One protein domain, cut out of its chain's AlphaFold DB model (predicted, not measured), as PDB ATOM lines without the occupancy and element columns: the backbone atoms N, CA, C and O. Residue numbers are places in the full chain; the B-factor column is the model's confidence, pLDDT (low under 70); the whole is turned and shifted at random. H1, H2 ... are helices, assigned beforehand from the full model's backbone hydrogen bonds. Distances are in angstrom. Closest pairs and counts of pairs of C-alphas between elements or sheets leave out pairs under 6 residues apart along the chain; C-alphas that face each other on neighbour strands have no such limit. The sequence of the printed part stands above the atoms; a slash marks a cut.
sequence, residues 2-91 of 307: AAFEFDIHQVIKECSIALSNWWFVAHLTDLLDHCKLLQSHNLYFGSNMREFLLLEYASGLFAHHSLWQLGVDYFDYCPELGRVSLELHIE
ATOM      1  N   ALA A   2     155.874 108.304 165.036       78.44
ATOM      2  CA  ALA A   2     155.736 109.231 163.895       78.44
ATOM      3  C   ALA A   2     157.058 109.789 163.315       78.44
ATOM      4  O   ALA A   2     157.264 109.757 162.108       78.44
ATOM      5  N   ALA A   3     158.007 110.221 164.160       81.50
ATOM      6  CA  ALA A   3     159.317 110.698 163.688       81.50
ATOM      7  C   ALA A   3     160.158 109.607 162.990       81.50
ATOM      8  O   ALA A   3     160.877 109.903 162.040       81.50
ATOM      9  N   PHE A   4     160.056 108.349 163.436       84.88
ATOM     10  CA  PHE A   4     160.728 107.207 162.802       84.88
ATOM     11  C   PHE A   4     160.012 106.750 161.522       84.88
ATOM     12  O   PHE A   4     160.643 106.161 160.651       84.88
ATOM     13  N   GLU A   5     158.718 107.048 161.399       86.31
ATOM     14  CA  GLU A   5     157.883 106.787 160.216       86.31
ATOM     15  C   GLU A   5     157.927 107.934 159.191       86.31
ATOM     16  O   GLU A   5     157.302 107.846 158.139       86.31
ATOM     17  N   PHE A   6     158.690 108.995 159.477       81.12
ATOM     18  CA  PHE A   6     158.809 110.193 158.641       81.12
ATOM     19  C   PHE A   6     157.483 110.954 158.432       81.12
ATOM     20  O   PHE A   6     157.349 111.736 157.489       81.12
ATOM     21  N   ASP A   7     156.514 110.787 159.339       84.69
ATOM     22  CA  ASP A   7     155.287 111.592 159.362       84.69
ATOM     23  C   ASP A   7     155.551 112.939 160.052       84.69
ATOM     24  O   ASP A   7     155.295 113.151 161.243       84.69
ATOM     25  N   ILE A   8     156.122 113.863 159.279       84.00
ATOM     26  CA  ILE A   8     156.528 115.192 159.747       84.00
ATOM     27  C   ILE A   8     155.323 116.013 160.238       84.00
ATOM     28  O   ILE A   8     155.434 116.745 161.224       84.00
ATOM     29  N   HIS A   9     154.162 115.887 159.590       83.75
ATOM     30  CA  HIS A   9     152.967 116.650 159.958       83.75
ATOM     31  C   HIS A   9     152.439 116.240 161.334       83.75
ATOM     32  O   HIS A   9     152.088 117.108 162.140       83.75
ATOM     33  N   GLN A  10     152.432 114.938 161.628       85.50
ATOM     34  CA  GLN A  10     152.034 114.440 162.939       85.50
ATOM     35  C   GLN A  10     153.027 114.868 164.031       85.50
ATOM     36  O   GLN A  10     152.595 115.282 165.105       85.50
ATOM     37  N   VAL A  11     154.336 114.871 163.746       86.19
ATOM     38  CA  VAL A  11     155.361 115.368 164.687       86.19
ATOM     39  C   VAL A  11     155.150 116.849 165.014       86.19
ATOM     40  O   VAL A  11     155.111 117.215 166.186       86.19
ATOM     41  N   ILE A  12     154.956 117.701 164.002       86.06
ATOM     42  CA  ILE A  12     154.687 119.140 164.183       86.06
ATOM     43  C   ILE A  12     153.441 119.352 165.056       86.06
ATOM     44  O   ILE A  12     153.462 120.175 165.973       86.06
ATOM     45  N   LYS A  13     152.371 118.589 164.805       85.69
ATOM     46  CA  LYS A  13     151.106 118.673 165.547       85.69
ATOM     47  C   LYS A  13     151.229 118.200 166.997       85.69
ATOM     48  O   LYS A  13     150.688 118.834 167.895       85.69
ATOM     49  N   GLU A  14     151.913 117.088 167.249       87.50
ATOM     50  CA  GLU A  14     152.118 116.597 168.616       87.50
ATOM     51  C   GLU A  14     153.007 117.553 169.413       87.50
ATOM     52  O   GLU A  14     152.700 117.870 170.563       87.50
ATOM     53  N   CYS A  15     154.063 118.079 168.788       86.69
ATOM     54  CA  CYS A  15     154.939 119.056 169.416       86.69
ATOM     55  C   CYS A  15     154.234 120.387 169.699       86.69
ATOM     56  O   CYS A  15     154.520 120.974 170.736       86.69
ATOM     57  N   SER A  16     153.307 120.856 168.856       85.00
ATOM     58  CA  SER A  16     152.571 122.104 169.123       85.00
ATOM     59  C   SER A  16     151.599 121.992 170.293       85.00
ATOM     60  O   SER A  16     151.348 122.978 170.980       85.00
ATOM     61  N   ILE A  17     151.076 120.792 170.551       85.88
ATOM     62  CA  ILE A  17     150.207 120.523 171.702       85.88
ATOM     63  C   ILE A  17     151.045 120.313 172.969       85.88
ATOM     64  O   ILE A  17     150.698 120.820 174.034       85.88
ATOM     65  N   ALA A  18     152.133 119.547 172.868       87.06
ATOM     66  CA  ALA A  18     152.958 119.181 174.015       87.06
ATOM     67  C   ALA A  18     153.851 120.333 174.501       87.06
ATOM     68  O   ALA A  18     154.096 120.466 175.701       87.06
ATOM     69  N   LEU A  19     154.354 121.156 173.579       80.06
ATOM     70  CA  LEU A  19     155.214 122.292 173.879       80.06
ATOM     71  C   LEU A  19     154.362 123.556 173.828       80.06
ATOM     72  O   LEU A  19     153.938 124.003 172.772       80.06
ATOM     73  N   SER A  20     154.142 124.170 174.987       72.81
ATOM     74  CA  SER A  20     153.333 125.386 175.131       72.81
ATOM     75  C   SER A  20     153.926 126.629 174.448       72.81
ATOM     76  O   SER A  20     153.360 127.715 174.566       72.81
ATOM     77  N   ASN A  21     155.088 126.510 173.796       77.62
ATOM     78  CA  ASN A  21     155.700 127.580 173.024       77.62
ATOM     79  C   ASN A  21     155.741 127.220 171.533       77.62
ATOM     80  O   ASN A  21     156.068 126.105 171.137       77.62
ATOM     81  N   TRP A  22     155.457 128.211 170.693       87.12
ATOM     82  CA  TRP A  22     155.555 128.067 169.240       87.12
ATOM     83  C   TRP A  22     157.005 128.019 168.741       87.12
ATOM     84  O   TRP A  22     157.234 127.715 167.577       87.12
ATOM     85  N   TRP A  23     157.990 128.287 169.610       91.12
ATOM     86  CA  TRP A  23     159.404 128.377 169.238       91.12
ATOM     87  C   TRP A  23     159.898 127.091 168.580       91.12
ATOM     88  O   TRP A  23     160.389 127.140 167.454       91.12
ATOM     89  N   PHE A  24     159.741 125.948 169.254       91.12
ATOM     90  CA  PHE A  24     160.286 124.686 168.754       91.12
ATOM     91  C   PHE A  24     159.667 124.311 167.409       91.12
ATOM     92  O   PHE A  24     160.376 123.984 166.463       91.12
ATOM     93  N   VAL A  25     158.342 124.408 167.313       91.06
ATOM     94  CA  VAL A  25     157.592 124.001 166.125       91.06
ATOM     95  C   VAL A  25     157.866 124.936 164.946       91.06
ATOM     96  O   VAL A  25     158.043 124.453 163.829       91.06
ATOM     97  N   ALA A  26     157.991 126.245 165.182       91.69
ATOM     98  CA  ALA A  26     158.364 127.207 164.150       91.69
ATOM     99  C   ALA A  26     159.772 126.937 163.594       91.69
ATOM    100  O   ALA A  26     159.935 126.839 162.382       91.69
ATOM    101  N   HIS A  27     160.772 126.733 164.459       92.19
ATOM    102  CA  HIS A  27     162.163 126.521 164.029       92.19
ATOM    103  C   HIS A  27     162.402 125.134 163.437       92.19
ATOM    104  O   HIS A  27     163.179 124.994 162.495       92.19
ATOM    105  N   LEU A  28     161.737 124.103 163.963       90.88
ATOM    106  CA  LEU A  28     161.794 122.766 163.380       90.88
ATOM    107  C   LEU A  28     161.198 122.782 161.972       90.88
ATOM    108  O   LEU A  28     161.808 122.259 161.046       90.88
ATOM    109  N   THR A  29     160.035 123.414 161.804       89.75
ATOM    110  CA  THR A  29     159.391 123.528 160.490       89.75
ATOM    111  C   THR A  29     160.244 124.358 159.533       89.75
ATOM    112  O   THR A  29     160.429 123.956 158.390       89.75
ATOM    113  N   ASP A  30     160.826 125.465 160.002       90.25
ATOM    114  CA  ASP A  30     161.754 126.279 159.216       90.25
ATOM    115  C   ASP A  30     162.978 125.475 158.748       90.25
ATOM    116  O   ASP A  30     163.314 125.493 157.564       90.25
ATOM    117  N   LEU A  31     163.605 124.698 159.636       91.62
ATOM    118  CA  LEU A  31     164.744 123.848 159.291       91.62
ATOM    119  C   LEU A  31     164.370 122.771 158.262       91.62
ATOM    120  O   LEU A  31     165.098 122.557 157.293       91.62
ATOM    121  N   LEU A  32     163.232 122.099 158.456       88.88
ATOM    122  CA  LEU A  32     162.756 121.051 157.550       88.88
ATOM    123  C   LEU A  32     162.413 121.600 156.159       88.88
ATOM    124  O   LEU A  32     162.662 120.922 155.158       88.88
ATOM    125  N   ASP A  33     161.895 122.826 156.088       87.94
ATOM    126  CA  ASP A  33     161.634 123.531 154.832       87.94
ATOM    127  C   ASP A  33     162.939 123.856 154.089       87.94
ATOM    128  O   ASP A  33     163.078 123.531 152.909       87.94
ATOM    129  N   HIS A  34     163.960 124.366 154.792       88.00
ATOM    130  CA  HIS A  34     165.290 124.607 154.212       88.00
ATOM    131  C   HIS A  34     165.972 123.317 153.733       88.00
ATOM    132  O   HIS A  34     166.694 123.323 152.731       88.00
ATOM    133  N   CYS A  35     165.714 122.189 154.401       89.31
ATOM    134  CA  CYS A  35     166.150 120.865 153.957       89.31
ATOM    135  C   CYS A  35     165.318 120.296 152.792       89.31
ATOM    136  O   CYS A  35     165.634 119.209 152.311       89.31
ATOM    137  N   LYS A  36     164.282 121.009 152.321       84.56
ATOM    138  CA  LYS A  36     163.338 120.581 151.271       84.56
ATOM    139  C   LYS A  36     162.592 119.287 151.612       84.56
ATOM    140  O   LYS A  36     162.231 118.518 150.724       84.56
ATOM    141  N   LEU A  37     162.386 119.039 152.907       82.94
ATOM    142  CA  LEU A  37     161.661 117.872 153.416       82.94
ATOM    143  C   LEU A  37     160.159 118.142 153.563       82.94
ATOM    144  O   LEU A  37     159.377 117.203 153.685       82.94
ATOM    145  N   LEU A  38     159.755 119.414 153.530       79.25
ATOM    146  CA  LEU A  38     158.360 119.836 153.517       79.25
ATOM    147  C   LEU A  38     157.912 120.146 152.089       79.25
ATOM    148  O   LEU A  38     158.614 120.801 151.322       79.25
ATOM    149  N   GLN A  39     156.714 119.685 151.733       68.94
ATOM    150  CA  GLN A  39     156.064 120.107 150.497       68.94
ATOM    151  C   GLN A  39     155.344 121.432 150.746       68.94
ATOM    152  O   GLN A  39     154.466 121.513 151.607       68.94
ATOM    153  N   SER A  40     155.677 122.455 149.965       63.88
ATOM    154  CA  SER A  40     155.038 123.771 150.001       63.88
ATOM    155  C   SER A  40     153.620 123.707 149.421       63.88
ATOM    156  O   SER A  40     153.383 124.094 148.277       63.88
ATOM    157  N   HIS A  41     152.669 123.178 150.190       66.19
ATOM    158  CA  HIS A  41     151.246 123.330 149.904       66.19
ATOM    159  C   HIS A  41     150.730 124.572 150.624       66.19
ATOM    160  O   HIS A  41     150.893 124.713 151.840       66.19
ATOM    161  N   ASN A  42     150.096 125.466 149.869       65.44
ATOM    162  CA  ASN A  42     149.401 126.604 150.450       65.44
ATOM    163  C   ASN A  42     148.188 126.094 151.226       65.44
ATOM    164  O   ASN A  42     147.378 125.319 150.715       65.44
ATOM    165  N   LEU A  43     148.075 126.533 152.472       70.88
ATOM    166  CA  LEU A  43     146.898 126.305 153.291       70.88
ATOM    167  C   LEU A  43     145.737 127.133 152.722       70.88
ATOM    168  O   LEU A  43     145.944 128.109 151.998       70.88
ATOM    169  N   TYR A  44     144.498 126.774 153.071       63.69
ATOM    170  CA  TYR A  44     143.280 127.436 152.568       63.69
ATOM    171  C   TYR A  44     143.241 128.958 152.796       63.69
ATOM    172  O   TYR A  44     142.470 129.661 152.151       63.69
ATOM    173  N   PHE A  45     144.074 129.463 153.702       64.38
ATOM    174  CA  PHE A  45     144.200 130.869 154.069       64.38
ATOM    175  C   PHE A  45     145.393 131.587 153.408       64.38
ATOM    176  O   PHE A  45     145.758 132.677 153.835       64.38
ATOM    177  N   GLY A  46     145.991 131.010 152.358       64.69
ATOM    178  CA  GLY A  46     146.941 131.715 151.484       64.69
ATOM    179  C   GLY A  46     148.392 131.760 151.969       64.69
ATOM    180  O   GLY A  46     149.184 132.497 151.403       64.69
ATOM    181  N   SER A  47     148.748 130.968 152.980       78.00
ATOM    182  CA  SER A  47     150.111 130.858 153.516       78.00
ATOM    183  C   SER A  47     150.516 129.389 153.637       78.00
ATOM    184  O   SER A  47     149.657 128.508 153.727       78.00
ATOM    185  N   ASN A  48     151.814 129.095 153.614       84.88
ATOM    186  CA  ASN A  48     152.312 127.740 153.839       84.88
ATOM    187  C   ASN A  48     152.449 127.436 155.347       84.88
ATOM    188  O   ASN A  48     152.417 128.327 156.195       84.88
ATOM    189  N   MET A  49     152.597 126.154 155.699       84.31
ATOM    190  CA  MET A  49     152.713 125.719 157.102       84.31
ATOM    191  C   MET A  49     153.875 126.395 157.842       84.31
ATOM    192  O   MET A  49     153.734 126.755 159.010       84.31
ATOM    193  N   ARG A  50     155.013 126.586 157.164       87.81
ATOM    194  CA  ARG A  50     156.188 127.257 157.727       87.81
ATOM    195  C   ARG A  50     155.850 128.685 158.140       87.81
ATOM    196  O   ARG A  50     156.086 129.066 159.281       87.81
ATOM    197  N   GLU A  51     155.307 129.463 157.216       89.25
ATOM    198  CA  GLU A  51     154.974 130.859 157.451       89.25
ATOM    199  C   GLU A  51     153.889 130.991 158.524       89.25
ATOM    200  O   GLU A  51     154.069 131.782 159.441       89.25
ATOM    201  N   PHE A  52     152.841 130.161 158.508       89.81
ATOM    202  CA  PHE A  52     151.841 130.141 159.581       89.81
ATOM    203  C   PHE A  52     152.480 130.003 160.975       89.81
ATOM    204  O   PHE A  52     152.222 130.809 161.867       89.81
ATOM    205  N   LEU A  53     153.364 129.019 161.159       89.62
ATOM    206  CA  LEU A  53     154.003 128.768 162.454       89.62
ATOM    207  C   LEU A  53     154.983 129.878 162.858       89.62
ATOM    208  O   LEU A  53     155.082 130.208 164.042       89.62
ATOM    209  N   LEU A  54     155.685 130.480 161.891       92.12
ATOM    210  CA  LEU A  54     156.540 131.642 162.139       92.12
ATOM    211  C   LEU A  54     155.719 132.869 162.554       92.12
ATOM    212  O   LEU A  54     156.125 133.569 163.481       92.12
ATOM    213  N   LEU A  55     154.559 133.106 161.936       92.00
ATOM    214  CA  LEU A  55     153.658 134.205 162.294       92.00
ATOM    215  C   LEU A  55     153.089 134.042 163.708       92.00
ATOM    216  O   LEU A  55     153.061 135.015 164.463       92.00
ATOM    217  N   GLU A  56     152.682 132.831 164.095       90.44
ATOM    218  CA  GLU A  56     152.206 132.544 165.456       90.44
ATOM    219  C   GLU A  56     153.318 132.757 166.492       90.44
ATOM    220  O   GLU A  56     153.113 133.393 167.534       90.44
ATOM    221  N   TYR A  57     154.538 132.306 166.185       92.38
ATOM    222  CA  TYR A  57     155.689 132.545 167.047       92.38
ATOM    223  C   TYR A  57     156.033 134.040 167.162       92.38
ATOM    224  O   TYR A  57     156.189 134.548 168.277       92.38
ATOM    225  N   ALA A  58     156.082 134.766 166.041       93.31
ATOM    226  CA  ALA A  58     156.329 136.208 166.005       93.31
ATOM    227  C   ALA A  58     155.275 136.988 166.807       93.31
ATOM    228  O   ALA A  58     155.617 137.869 167.599       93.31
ATOM    229  N   SER A  59     154.002 136.612 166.673       90.94
ATOM    230  CA  SER A  59     152.892 137.201 167.431       90.94
ATOM    231  C   SER A  59     153.058 136.971 168.940       90.94
ATOM    232  O   SER A  59     152.877 137.895 169.739       90.94
ATOM    233  N   GLY A  60     153.509 135.776 169.342       89.75
ATOM    234  CA  GLY A  60     153.877 135.474 170.728       89.75
ATOM    235  C   GLY A  60     155.031 136.338 171.256       89.75
ATOM    236  O   GLY A  60     154.972 136.821 172.389       89.75
ATOM    237  N   LEU A  61     156.055 136.602 170.436       90.81
ATOM    238  CA  LEU A  61     157.158 137.504 170.797       90.81
ATOM    239  C   LEU A  61     156.698 138.956 170.968       90.81
ATOM    240  O   LEU A  61     157.173 139.648 171.871       90.81
ATOM    241  N   PHE A  62     155.755 139.409 170.140       88.81
ATOM    242  CA  PHE A  62     155.178 140.754 170.211       88.81
ATOM    243  C   PHE A  62     154.415 141.030 171.506       88.81
ATOM    244  O   PHE A  62     154.399 142.172 171.973       88.81
ATOM    245  N   ALA A  63     153.824 140.001 172.118       85.50
ATOM    246  CA  ALA A  63     153.183 140.126 173.423       85.50
ATOM    247  C   ALA A  63     154.193 140.429 174.548       85.50
ATOM    248  O   ALA A  63     153.831 141.017 175.571       85.50
ATOM    249  N   HIS A  64     155.470 140.070 174.371       87.44
ATOM    250  CA  HIS A  64     156.498 140.266 175.386       87.44
ATOM    251  C   HIS A  64     157.177 141.643 175.281       87.44
ATOM    252  O   HIS A  64     157.638 142.082 174.226       87.44
ATOM    253  N   HIS A  65     157.332 142.323 176.421       83.31
ATOM    254  CA  HIS A  65     157.786 143.718 176.485       83.31
ATOM    255  C   HIS A  65     159.201 143.974 175.927       83.31
ATOM    256  O   HIS A  65     159.484 145.090 175.481       83.31
ATOM    257  N   SER A  66     160.086 142.975 175.971       85.94
ATOM    258  CA  SER A  66     161.479 143.057 175.508       85.94
ATOM    259  C   SER A  66     161.743 142.361 174.171       85.94
ATOM    260  O   SER A  66     162.746 142.676 173.539       85.94
ATOM    261  N   LEU A  67     160.869 141.445 173.732       89.88
ATOM    262  CA  LEU A  67     161.126 140.581 172.570       89.88
ATOM    263  C   LEU A  67     160.407 141.037 171.299       89.88
ATOM    264  O   LEU A  67     160.698 140.519 170.226       89.88
ATOM    265  N   TRP A  68     159.518 142.027 171.388       90.12
ATOM    266  CA  TRP A  68     158.780 142.534 170.228       90.12
ATOM    267  C   TRP A  68     159.689 142.951 169.061       90.12
ATOM    268  O   TRP A  68     159.295 142.786 167.916       90.12
ATOM    269  N   GLN A  69     160.909 143.440 169.328       91.75
ATOM    270  CA  GLN A  69     161.874 143.785 168.274       91.75
ATOM    271  C   GLN A  69     162.306 142.558 167.475       91.75
ATOM    272  O   GLN A  69     162.311 142.611 166.255       91.75
ATOM    273  N   LEU A  70     162.588 141.449 168.162       92.38
ATOM    274  CA  LEU A  70     162.906 140.182 167.513       92.38
ATOM    275  C   LEU A  70     161.706 139.675 166.706       92.38
ATOM    276  O   LEU A  70     161.870 139.168 165.604       92.38
ATOM    277  N   GLY A  71     160.489 139.858 167.226       92.19
ATOM    278  CA  GLY A  71     159.267 139.531 166.493       92.19
ATOM    279  C   GLY A  71     159.151 140.270 165.155       92.19
ATOM    280  O   GLY A  71     158.627 139.701 164.204       92.19
ATOM    281  N   VAL A  72     159.641 141.518 165.061       93.69
ATOM    282  CA  VAL A  72     159.633 142.284 163.799       93.69
ATOM    283  C   VAL A  72     160.480 141.569 162.754       93.69
ATOM    284  O   VAL A  72     160.032 141.408 161.624       93.69
ATOM    285  N   ASP A  73     161.664 141.098 163.146       92.81
ATOM    286  CA  ASP A  73     162.562 140.390 162.237       92.81
ATOM    287  C   ASP A  73     161.898 139.101 161.724       92.81
ATOM    288  O   ASP A  73     161.923 138.837 160.527       92.81
ATOM    289  N   TYR A  74     161.201 138.343 162.581       93.56
ATOM    290  CA  TYR A  74     160.439 137.165 162.135       93.56
ATOM    291  C   TYR A  74     159.340 137.501 161.121       93.56
ATOM    292  O   TYR A  74     159.151 136.747 160.165       93.56
ATOM    293  N   PHE A  75     158.633 138.621 161.298       93.38
ATOM    294  CA  PHE A  75     157.644 139.063 160.315       93.38
ATOM    295  C   PHE A  75     158.281 139.417 158.967       93.38
ATOM    296  O   PHE A  75     157.688 139.112 157.937       93.38
ATOM    297  N   ASP A  76     159.490 139.986 158.944       92.50
ATOM    298  CA  ASP A  76     160.187 140.302 157.689       92.50
ATOM    299  C   ASP A  76     160.619 139.046 156.907       92.50
ATOM    300  O   ASP A  76     160.709 139.083 155.681       92.50
ATOM    301  N   TYR A  77     160.860 137.924 157.595       89.88
ATOM    302  CA  TYR A  77     161.188 136.632 156.971       89.88
ATOM    303  C   TYR A  77     159.951 135.842 156.486       89.88
ATOM    304  O   TYR A  77     160.097 134.726 155.965       89.88
ATOM    305  N   CYS A  78     158.744 136.398 156.639       90.19
ATOM    306  CA  CYS A  78     157.487 135.819 156.160       90.19
ATOM    307  C   CYS A  78     157.067 136.469 154.819       90.19
ATOM    308  O   CYS A  78     156.804 137.675 154.797       90.19
ATOM    309  N   PRO A  79     157.012 135.713 153.702       85.88
ATOM    310  CA  PRO A  79     156.892 136.284 152.357       85.88
ATOM    311  C   PRO A  79     155.500 136.821 151.988       85.88
ATOM    312  O   PRO A  79     155.425 137.824 151.280       85.88
ATOM    313  N   GLU A  80     154.414 136.189 152.438       87.38
ATOM    314  CA  GLU A  80     153.049 136.497 151.985       87.38
ATOM    315  C   GLU A  80     152.316 137.401 152.985       87.38
ATOM    316  O   GLU A  80     151.806 138.468 152.641       87.38
ATOM    317  N   LEU A  81     152.270 136.991 154.256       90.38
ATOM    318  CA  LEU A  81     151.451 137.625 155.297       90.38
ATOM    319  C   LEU A  81     152.271 138.414 156.324       90.38
ATOM    320  O   LEU A  81     151.695 139.142 157.135       90.38
ATOM    321  N   GLY A  82     153.604 138.320 156.285       91.81
ATOM    322  CA  GLY A  82     154.508 138.969 157.238       91.81
ATOM    323  C   GLY A  82     154.260 140.465 157.408       91.81
ATOM    324  O   GLY A  82     154.056 140.950 158.523       91.81
ATOM    325  N   ARG A  83     154.184 141.191 156.287       91.88
ATOM    326  CA  ARG A  83     153.964 142.643 156.283       91.88
ATOM    327  C   ARG A  83     152.614 143.032 156.882       91.88
ATOM    328  O   ARG A  83     152.566 143.891 157.757       91.88
ATOM    329  N   VAL A  84     151.531 142.395 156.439       92.06
ATOM    330  CA  VAL A  84     150.171 142.701 156.917       92.06
ATOM    331  C   VAL A  84     150.052 142.392 158.411       92.06
ATOM    332  O   VAL A  84     149.505 143.188 159.175       92.06
ATOM    333  N   SER A  85     150.629 141.274 158.858       91.62
ATOM    334  CA  SER A  85     150.669 140.929 160.278       91.62
ATOM    335  C   SER A  85     151.482 141.937 161.092       91.62
ATOM    336  O   SER A  85     151.017 142.362 162.152       91.62
ATOM    337  N   LEU A  86     152.645 142.383 160.609       93.81
ATOM    338  CA  LEU A  86     153.438 143.417 161.277       93.81
ATOM    339  C   LEU A  86     152.657 144.733 161.405       93.81
ATOM    340  O   LEU A  86     152.641 145.332 162.481       93.81
ATOM    341  N   GLU A  87     151.977 145.162 160.341       92.75
ATOM    342  CA  GLU A  87     151.140 146.367 160.322       92.75
ATOM    343  C   GLU A  87     150.034 146.330 161.392       92.75
ATOM    344  O   GLU A  87     149.796 147.337 162.058       92.75
ATOM    345  N   LEU A  88     149.419 145.168 161.627       90.44
ATOM    346  CA  LEU A  88     148.390 144.985 162.660       90.44
ATOM    347  C   LEU A  88     148.956 144.945 164.088       90.44
ATOM    348  O   LEU A  88     148.311 145.411 165.033       90.44
ATOM    349  N   HIS A  89     150.142 144.361 164.272       90.94
ATOM    350  CA  HIS A  89     150.738 144.182 165.598       90.94
ATOM    351  C   HIS A  89     151.469 145.428 166.095       90.94
ATOM    352  O   HIS A  89     151.459 145.705 167.297       90.94
ATOM    353  N   ILE A  90     152.080 146.205 165.195       91.19
ATOM    354  CA  ILE A  90     152.913 147.351 165.573       91.19
ATOM    355  C   ILE A  90     152.113 148.446 166.293       91.19
ATOM    356  O   ILE A  90     152.602 149.034 167.258       91.19
ATOM    357  N   GLU A  91     150.857 148.668 165.894       86.62
ATOM    358  CA  GLU A  91     149.977 149.670 166.512       86.62
ATOM    359  C   GLU A  91     149.533 149.281 167.929       86.62
ATOM    360  O   GLU A  91     149.161 150.138 168.730       86.62
TER     361      GLU A  91
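What this domain is: This is residues 2 to 91 of the 307 residues of the protein "Nuclear pore complex protein Nup85" of Molossus molossus (UniProt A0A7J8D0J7). Five helices stand in a zigzag, each folding back on the one before; H3, H4 and H5 make a triangle at one end, and H2, then H1, extend it the other way. The 90 printed residues hold H1 to H5 in order and no named strand: all helix, compact, radius of gyration of the C-alphas 13.4 A, spans 44 by 25 by 22 A.

Where its parts are: Find C-alpha 8 at (156.528, 115.192, 159.747), where H1, residues 8 to 18, begins and runs 15.2 A. Next come H2, 22 to 34, 18.2 A; H3, 49 to 63, 21.8 A; H4, 68 to 76; and H5, 82 to 90, ending at (152.913, 147.351, 165.573).

How they stand to each other: Look first at the hub, H3: it touches H2 at C-alphas 53 and 26, 4.9 A, H4 at 62 and 68, 4.0 A, and H5 at 55 and 82, 7.0 A, the closest pairs. H1 touches H2, opposite ways, at a shallow tilt of 14 degrees; their closest C-alphas, 12 and 25, are 6.0 A apart. H4 touches H5, closest at C-alphas 75 and 82, 4.4 A. H1 and H3 are apart. Every O i to N i+4 pair is within hydrogen-bond range in H1, H2, H3 and H5; in H4, 4 of 5.

The domain as a whole: The printed part has no cut; C-alphas 5 and 91, the farthest apart, are 44.1 A apart. Look for the long link at residues 35 to 48, where pLDDT is under 70 at 39 to 42 and 44 to 46.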